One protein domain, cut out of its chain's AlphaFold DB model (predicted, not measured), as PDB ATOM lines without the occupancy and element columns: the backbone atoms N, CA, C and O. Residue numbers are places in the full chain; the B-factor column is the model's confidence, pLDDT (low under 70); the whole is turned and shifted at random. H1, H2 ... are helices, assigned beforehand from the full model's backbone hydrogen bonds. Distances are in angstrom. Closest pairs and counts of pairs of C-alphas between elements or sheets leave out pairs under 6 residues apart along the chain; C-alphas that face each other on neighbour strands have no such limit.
ATOM      1  N   VAL A 165     215.035 272.003 252.673       97.06
ATOM      2  CA  VAL A 165     214.650 271.269 251.462       97.06
ATOM      3  C   VAL A 165     215.768 271.322 250.425       97.06
ATOM      4  O   VAL A 165     216.121 270.285 249.871       97.06
ATOM      5  N   ASP A 166     216.370 272.490 250.205       96.75
ATOM      6  CA  ASP A 166     217.473 272.656 249.258       96.75
ATOM      7  C   ASP A 166     218.738 271.898 249.699       96.75
ATOM      8  O   ASP A 166     219.380 271.244 248.883       96.75
ATOM      9  N   MET A 167     219.061 271.868 250.998       94.88
ATOM     10  CA  MET A 167     220.143 271.026 251.531       94.88
ATOM     11  C   MET A 167     219.908 269.537 251.270       94.88
ATOM     12  O   MET A 167     220.825 268.844 250.826       94.88
ATOM     13  N   ILE A 168     218.690 269.044 251.510       95.50
ATOM     14  CA  ILE A 168     218.333 267.642 251.247       95.50
ATOM     15  C   ILE A 168     218.422 267.347 249.746       95.50
ATOM     16  O   ILE A 168     219.020 266.347 249.353       95.50
ATOM     17  N   LEU A 169     217.873 268.231 248.910       95.06
ATOM     18  CA  LEU A 169     217.893 268.085 247.457       95.06
ATOM     19  C   LEU A 169     219.321 268.114 246.902       95.06
ATOM     20  O   LEU A 169     219.669 267.283 246.069       95.06
ATOM     21  N   SER A 170     220.161 269.019 247.405       93.94
ATOM     22  CA  SER A 170     221.574 269.132 247.036       93.94
ATOM     23  C   SER A 170     222.348 267.871 247.404       93.94
ATOM     24  O   SER A 170     223.083 267.334 246.577       93.94
ATOM     25  N   ALA A 171     222.148 267.354 248.621       92.00
ATOM     26  CA  ALA A 171     222.777 266.115 249.066       92.00
ATOM     27  C   ALA A 171     222.338 264.916 248.210       92.00
ATOM     28  O   ALA A 171     223.185 264.131 247.784       92.00
ATOM     29  N   ALA A 172     221.040 264.803 247.911       93.38
ATOM     30  CA  ALA A 172     220.502 263.746 247.057       93.38
ATOM     31  C   ALA A 172     221.049 263.832 245.622       93.38
ATOM     32  O   ALA A 172     221.473 262.823 245.063       93.38
ATOM     33  N   ALA A 173     221.118 265.036 245.046       93.00
ATOM     34  CA  ALA A 173     221.637 265.245 243.698       93.00
ATOM     35  C   ALA A 173     223.140 264.922 243.595       93.00
ATOM     36  O   ALA A 173     223.566 264.260 242.650       93.00
ATOM     37  N   VAL A 174     223.945 265.315 244.592       90.06
ATOM     38  CA  VAL A 174     225.376 264.964 244.657       90.06
ATOM     39  C   VAL A 174     225.574 263.460 244.881       90.06
ATOM     40  O   VAL A 174     226.472 262.868 244.279       90.06
ATOM     41  N   ALA A 175     224.744 262.819 245.709       89.75
ATOM     42  CA  ALA A 175     224.785 261.370 245.905       89.75
ATOM     43  C   ALA A 175     224.453 260.618 244.607       89.75
ATOM     44  O   ALA A 175     225.205 259.722 244.218       89.75
ATOM     45  N   ARG A 176     223.400 261.037 243.890       91.31
ATOM     46  CA  ARG A 176     223.034 260.458 242.591       91.31
ATOM     47  C   ARG A 176     224.119 260.686 241.539       91.31
ATOM     48  O   ARG A 176     224.458 259.743 240.832       91.31
ATOM     49  N   TYR A 177     224.734 261.871 241.484       89.38
ATOM     50  CA  TYR A 177     225.890 262.143 240.615       89.38
ATOM     51  C   TYR A 177     227.047 261.164 240.869       89.38
ATOM     52  O   TYR A 177     227.591 260.590 239.928       89.38
ATOM     53  N   LYS A 178     227.394 260.915 242.141       86.50
ATOM     54  CA  LYS A 178     228.422 259.923 242.495       86.50
ATOM     55  C   LYS A 178     228.003 258.504 242.105       86.50
ATOM     56  O   LYS A 178     228.832 257.747 241.620       86.50
ATOM     57  N   GLN A 179     226.730 258.149 242.280       87.88
ATOM     58  CA  GLN A 179     226.212 256.837 241.891       87.88
ATOM     59  C   GLN A 179     226.258 256.624 240.374       87.88
ATOM     60  O   GLN A 179     226.683 255.555 239.951       87.88
ATOM     61  N   ARG A 180     225.908 257.636 239.562       88.50
ATOM     62  CA  ARG A 180     225.945 257.566 238.086       88.50
ATOM     63  C   ARG A 180     227.317 257.207 237.527       88.50
ATOM     64  O   ARG A 180     227.398 256.675 236.425       88.50
ATOM     65  N   TYR A 181     228.385 257.489 238.272       83.50
ATOM     66  CA  TYR A 181     229.735 257.088 237.895       83.50
ATOM     67  C   TYR A 181     229.927 255.561 237.905       83.50
ATOM     68  O   TYR A 181     230.606 255.033 237.029       83.50
ATOM     69  N   PHE A 182     229.319 254.860 238.867       83.88
ATOM     70  CA  PHE A 182     229.426 253.404 239.009       83.88
ATOM     71  C   PHE A 182     228.282 252.662 238.319       83.88
ATOM     72  O   PHE A 182     228.507 251.630 237.695       83.88
ATOM     73  N   ASP A 183     227.064 253.192 238.431       86.19
ATOM     74  CA  ASP A 183     225.857 252.639 237.829       86.19
ATOM     75  C   ASP A 183     224.961 253.773 237.292       86.19
ATOM     76  O   ASP A 183     224.308 254.500 238.063       86.19
ATOM     77  N   PRO A 184     224.919 253.954 235.961       84.38
ATOM     78  CA  PRO A 184     224.114 254.994 235.345       84.38
ATOM     79  C   PRO A 184     222.615 254.670 235.377       84.38
ATOM     80  O   PRO A 184     221.812 255.587 235.202       84.38
ATOM     81  N   THR A 185     222.204 253.421 235.620       87.44
ATOM     82  CA  THR A 185     220.791 253.034 235.532       87.44
ATOM     83  C   THR A 185     219.980 253.557 236.728       87.44
ATOM     84  O   THR A 185     220.414 253.435 237.876       87.44
ATOM     85  N   PRO A 186     218.816 254.199 236.499       87.56
ATOM     86  CA  PRO A 186     217.955 254.649 237.584       87.56
ATOM     87  C   PRO A 186     217.104 253.488 238.111       87.56
ATOM     88  O   PRO A 186     216.342 252.873 237.362       87.56
ATOM     89  N   HIS A 187     217.186 253.223 239.415       87.75
ATOM     90  CA  HIS A 187     216.464 252.118 240.067       87.75
ATOM     91  C   HIS A 187     215.161 252.561 240.735       87.75
ATOM     92  O   HIS A 187     214.341 251.731 241.129       87.75
ATOM     93  N   SER A 188     214.948 253.871 240.868       91.38
ATOM     94  CA  SER A 188     213.769 254.452 241.505       91.38
ATOM     95  C   SER A 188     213.230 255.668 240.747       91.38
ATOM     96  O   SER A 188     213.922 256.289 239.942       91.38
ATOM     97  N   ILE A 189     211.983 256.051 241.045       91.38
ATOM     98  CA  ILE A 189     211.372 257.282 240.510       91.38
ATOM     99  C   ILE A 189     212.162 258.519 240.963       91.38
ATOM    100  O   ILE A 189     212.282 259.486 240.218       91.38
ATOM    101  N   VAL A 190     212.724 258.487 242.176       90.00
ATOM    102  CA  VAL A 190     213.551 259.584 242.693       90.00
ATOM    103  C   VAL A 190     214.819 259.732 241.857       90.00
ATOM    104  O   VAL A 190     215.160 260.854 241.495       90.00
ATOM    105  N   ASP A 191     215.466 258.624 241.484       89.94
ATOM    106  CA  ASP A 191     216.654 258.656 240.624       89.94
ATOM    107  C   ASP A 191     216.331 259.247 239.253       89.94
ATOM    108  O   ASP A 191     217.070 260.104 238.784       89.94
ATOM    109  N   GLN A 192     215.194 258.869 238.656       90.81
ATOM    110  CA  GLN A 192     214.745 259.438 237.380       90.81
ATOM    111  C   GLN A 192     214.523 260.953 237.486       90.81
ATOM    112  O   GLN A 192     215.051 261.713 236.681       90.81
ATOM    113  N   ILE A 193     213.822 261.416 238.528       92.38
ATOM    114  CA  ILE A 193     213.599 262.853 238.752       92.38
ATOM    115  C   ILE A 193     214.927 263.595 238.945       92.38
ATOM    116  O   ILE A 193     215.100 264.698 238.419       92.38
ATOM    117  N   LEU A 194     215.863 263.025 239.709       92.25
ATOM    118  CA  LEU A 194     217.184 263.618 239.927       92.25
ATOM    119  C   LEU A 194     218.021 263.630 238.643       92.25
ATOM    120  O   LEU A 194     218.747 264.598 238.414       92.25
ATOM    121  N   ASP A 195     217.898 262.609 237.800       91.44
ATOM    122  CA  ASP A 195     218.569 262.534 236.505       91.44
ATOM    123  C   ASP A 195     218.056 263.594 235.533       91.44
ATOM    124  O   ASP A 195     218.861 264.317 234.939       91.44
ATOM    125  N   ASP A 196     216.739 263.773 235.470       91.31
ATOM    126  CA  ASP A 196     216.096 264.777 234.622       91.31
ATOM    127  C   ASP A 196     216.360 266.208 235.120       91.31
ATOM    128  O   ASP A 196     216.616 267.130 234.341       91.31
ATOM    129  N   THR A 197     216.310 266.419 236.439       92.69
ATOM    130  CA  THR A 197     216.390 267.764 237.039       92.69
ATOM    131  C   THR A 197     217.833 268.233 237.248       92.69
ATOM    132  O   THR A 197     218.119 269.438 237.154       92.69
ATOM    133  N   TYR A 198     218.743 267.302 237.550       92.88
ATOM    134  CA  TYR A 198     220.150 267.547 237.880       92.88
ATOM    135  C   TYR A 198     221.081 266.579 237.127       92.88
ATOM    136  O   TYR A 198     221.765 265.751 237.743       92.88
ATOM    137  N   PRO A 199     221.164 266.696 235.788       92.12
ATOM    138  CA  PRO A 199     222.142 265.950 235.003       92.12
ATOM    139  C   PRO A 199     223.576 266.356 235.375       92.12
ATOM    140  O   PRO A 199     223.801 267.447 235.907       92.12
ATOM    141  N   ASP A 200     224.557 265.506 235.053       90.44
ATOM    142  CA  ASP A 200     225.973 265.694 235.421       90.44
ATOM    143  C   ASP A 200     226.497 267.088 235.079       90.44
ATOM    144  O   ASP A 200     227.058 267.764 235.936       90.44
ATOM    145  N   ARG A 201     226.207 267.571 233.866       90.44
ATOM    146  CA  ARG A 201     226.599 268.912 233.420       90.44
ATOM    147  C   ARG A 201     226.140 270.010 234.384       90.44
ATOM    148  O   ARG A 201     226.911 270.907 234.700       90.44
ATOM    149  N   LYS A 202     224.891 269.949 234.853       90.94
ATOM    150  CA  LYS A 202     224.333 270.961 235.758       90.94
ATOM    151  C   LYS A 202     224.997 270.891 237.134       90.94
ATOM    152  O   LYS A 202     225.283 271.926 237.722       90.94
ATOM    153  N   ILE A 203     225.276 269.684 237.629       90.56
ATOM    154  CA  ILE A 203     226.006 269.482 238.888       90.56
ATOM    155  C   ILE A 203     227.441 270.001 238.785       90.56
ATOM    156  O   ILE A 203     227.901 270.660 239.709       90.56
ATOM    157  N   GLU A 204     228.126 269.775 237.668       90.44
ATOM    158  CA  GLU A 204     229.489 270.269 237.435       90.44
ATOM    159  C   GLU A 204     229.546 271.797 237.245       90.44
ATOM    160  O   GLU A 204     230.512 272.430 237.667       90.44
ATOM    161  N   GLU A 205     228.509 272.411 236.664       88.94
ATOM    162  CA  GLU A 205     228.373 273.873 236.576       88.94
ATOM    163  C   GLU A 205     228.128 274.508 237.961       88.94
ATOM    164  O   GLU A 205     228.725 275.539 238.286       88.94
ATOM    165  N   ILE A 206     227.286 273.886 238.798       88.31
ATOM    166  CA  ILE A 206     226.985 274.361 240.162       88.31
ATOM    167  C   ILE A 206     228.168 274.108 241.109       88.31
ATOM    168  O   ILE A 206     228.524 275.000 241.884       88.31
ATOM    169  N   PHE A 207     228.802 272.936 241.010       88.56
ATOM    170  CA  PHE A 207     229.917 272.485 241.844       88.56
ATOM    171  C   PHE A 207     231.160 272.149 240.996       88.56
ATOM    172  O   PHE A 207     231.497 270.972 240.819       88.56
ATOM    173  N   PRO A 208     231.917 273.152 240.512       84.38
ATOM    174  CA  PRO A 208     233.099 272.923 239.672       84.38
ATOM    175  C   PRO A 208     234.182 272.038 240.310       84.38
ATOM    176  O   PRO A 208     234.953 271.384 239.607       84.38
ATOM    177  N   SER A 209     234.245 271.979 241.646       77.88
ATOM    178  CA  SER A 209     235.137 271.075 242.384       77.88
ATOM    179  C   SER A 209     234.839 269.593 242.123       77.88
ATOM    180  O   SER A 209     235.764 268.782 242.089       77.88
ATOM    181  N   MET A 210     233.576 269.231 241.867       79.12
ATOM    182  CA  MET A 210     233.164 267.850 241.588       79.12
ATOM    183  C   MET A 210     233.669 267.358 240.232       79.12
ATOM    184  O   MET A 210     234.001 266.181 240.100       79.12
ATOM    185  N   LYS A 211     233.779 268.254 239.241       80.62
ATOM    186  CA  LYS A 211     234.382 267.938 237.942       80.62
ATOM    187  C   LYS A 211     235.865 267.596 238.099       80.62
ATOM    188  O   LYS A 211     236.297 266.534 237.667       80.62
ATOM    189  N   LYS A 212     236.610 268.453 238.809       74.75
ATOM    190  CA  LYS A 212     238.041 268.248 239.109       74.75
ATOM    191  C   LYS A 212     238.263 266.935 239.866       74.75
ATOM    192  O   LYS A 212     239.155 266.166 239.525       74.75
ATOM    193  N   SER A 213     237.402 266.649 240.846       70.12
ATOM    194  CA  SER A 213     237.438 265.389 241.592       70.12
ATOM    195  C   SER A 213     237.174 264.180 240.687       70.12
ATOM    196  O   SER A 213     237.945 263.228 240.726       70.12
ATOM    197  N   ARG A 214     236.145 264.217 239.829       71.62
ATOM    198  CA  ARG A 214     235.829 263.122 238.892       71.62
ATOM    199  C   ARG A 214     236.957 262.862 237.898       71.62
ATOM    200  O   ARG A 214     237.272 261.706 237.645       71.62
ATOM    201  N   GLU A 215     237.574 263.912 237.363       74.88
ATOM    202  CA  GLU A 215     238.746 263.792 236.488       74.88
ATOM    203  C   GLU A 215     239.912 263.127 237.232       74.88
ATOM    204  O   GLU A 215     240.515 262.189 236.720       74.88
ATOM    205  N   GLN A 216     240.178 263.534 238.476       63.03
ATOM    206  CA  GLN A 216     241.219 262.933 239.310       63.03
ATOM    207  C   GLN A 216     240.930 261.460 239.657       63.03
ATOM    208  O   GLN A 216     241.826 260.628 239.532       63.03
ATOM    209  N   PHE A 217     239.697 261.115 240.043       62.41
ATOM    210  CA  PHE A 217     239.289 259.728 240.308       62.41
ATOM    211  C   PHE A 217     239.340 258.865 239.038       62.41
ATOM    212  O   PHE A 217     239.869 257.758 239.081       62.41
ATOM    213  N   GLY A 218     238.889 259.384 237.893       58.34
ATOM    214  CA  GLY A 218     238.973 258.688 236.604       58.34
ATOM    215  C   GLY A 218     240.411 258.455 236.128       58.34
ATOM    216  O   GLY A 218     240.693 257.437 235.493       58.34
ATOM    217  N   LEU A 219     241.336 259.356 236.477       49.25
ATOM    218  CA  LEU A 219     242.775 259.190 236.248       49.25
ATOM    219  C   LEU A 219     243.420 258.197 237.229       49.25
ATOM    220  O   LEU A 219     244.365 257.510 236.850       49.25
ATOM    221  N   MET A 220     242.920 258.099 238.467       47.22
ATOM    222  CA  MET A 220     243.403 257.132 239.463       47.22
ATOM    223  C   MET A 220     242.875 255.710 239.239       47.22
ATOM    224  O   MET A 220     243.582 254.754 239.555       47.22
ATOM    225  N   GLU A 221     241.673 255.549 238.679       50.84
ATOM    226  CA  GLU A 221     241.090 254.226 238.410       50.84
ATOM    227  C   GLU A 221     241.420 253.659 237.023       50.84
ATOM    228  O   GLU A 221     241.284 252.449 236.831       50.84
ATOM    229  N   GLY A 222     241.924 254.480 236.091       43.41
ATOM    230  CA  GLY A 222     242.313 254.033 234.754       43.41
ATOM    231  C   GLY A 222     241.146 253.363 234.027       43.41
ATOM    232  O   GLY A 222     241.075 252.139 233.976       43.41
ATOM    233  N   GLU A 223     240.264 254.189 233.463       48.91
ATOM    234  CA  GLU A 223     239.030 253.794 232.770       48.91
ATOM    235  C   GLU A 223     237.958 253.174 233.685       48.91
ATOM    236  O   GLU A 223     238.156 252.151 234.336       48.91
ATOM    237  N   GLY A 224     236.779 253.805 233.716       44.59
ATOM    238  CA  GLY A 224     235.624 253.298 234.456       44.59
ATOM    239  C   GLY A 224     235.235 251.867 234.041       44.59
ATOM    240  O   GLY A 224     235.564 251.428 232.933       44.59
ATOM    241  N   PRO A 225     234.499 251.139 234.901       47.41
ATOM    242  CA  PRO A 225     234.243 249.703 234.750       47.41
ATOM    243  C   PRO A 225     233.655 249.306 233.385       47.41
ATOM    244  O   PRO A 225     233.996 248.243 232.874       47.41
ATOM    245  N   GLY A 226     232.883 250.188 232.739       46.78
ATOM    246  CA  GLY A 226     232.298 249.940 231.415       46.78
ATOM    247  C   GLY A 226     233.301 249.784 230.262       46.78
ATOM    248  O   GLY A 226     232.982 249.129 229.279       46.78
TER     249      GLY A 226
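AT A GLANCE: This is residues 165 to 226 of the 238 residues of an uncharacterized protein of Eubacteriaceae bacterium CHKCI005 (UniProt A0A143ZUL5). The long helix H1 has two short helices packed on it, H2 crossing it and H3 steeply tilted, while H4 turns off at a corner from H3 as an arm near H1. The printed part has 62 residues, with four named helices in the order H1, H2, H3, H4 and no named strand: all helix. It is compact, with a radius of gyration of the C-alphas of 11.9 A and spans of 35 by 24 by 15 A.

HOW THE PARTS SIT: H1, residues 165 to 182, touches H2, residues 189 to 197, with residues 172 to 176 alone, about perpendicular at 86 degrees; the closest C-alphas, of Ala 173 and Leu 194, are 6.1 A apart. With residues 173 to 177 alone it touches H3, residues 200 to 206, at a steep tilt of 43 degrees, opposite ways; the closest C-alphas, of Tyr 177 and Asp 200, are 6.3 A apart. H3 and H4, residues 208 to 221, only just touch, only at the corner, with 3 pairs of C-alphas within 8 A, the closest Glu 204 and Lys 211 at 5.4 A. H1 and H4 are near each other; H2 and H4 are apart. Every O i to N i+4 pair is within hydrogen-bond range in H2, H3 and H4, and 12 of 14 in H1.

IN THESE COORDINATES: H1 is 26.3 A long from C-alpha 165 at (214.650, 271.269, 251.462); H4 is 20.4 A long, to C-alpha 221 at (241.090, 254.226, 238.410).

THE WHOLE: The printed part has no cut and no long link; residues 216 to 226 have pLDDT under 70.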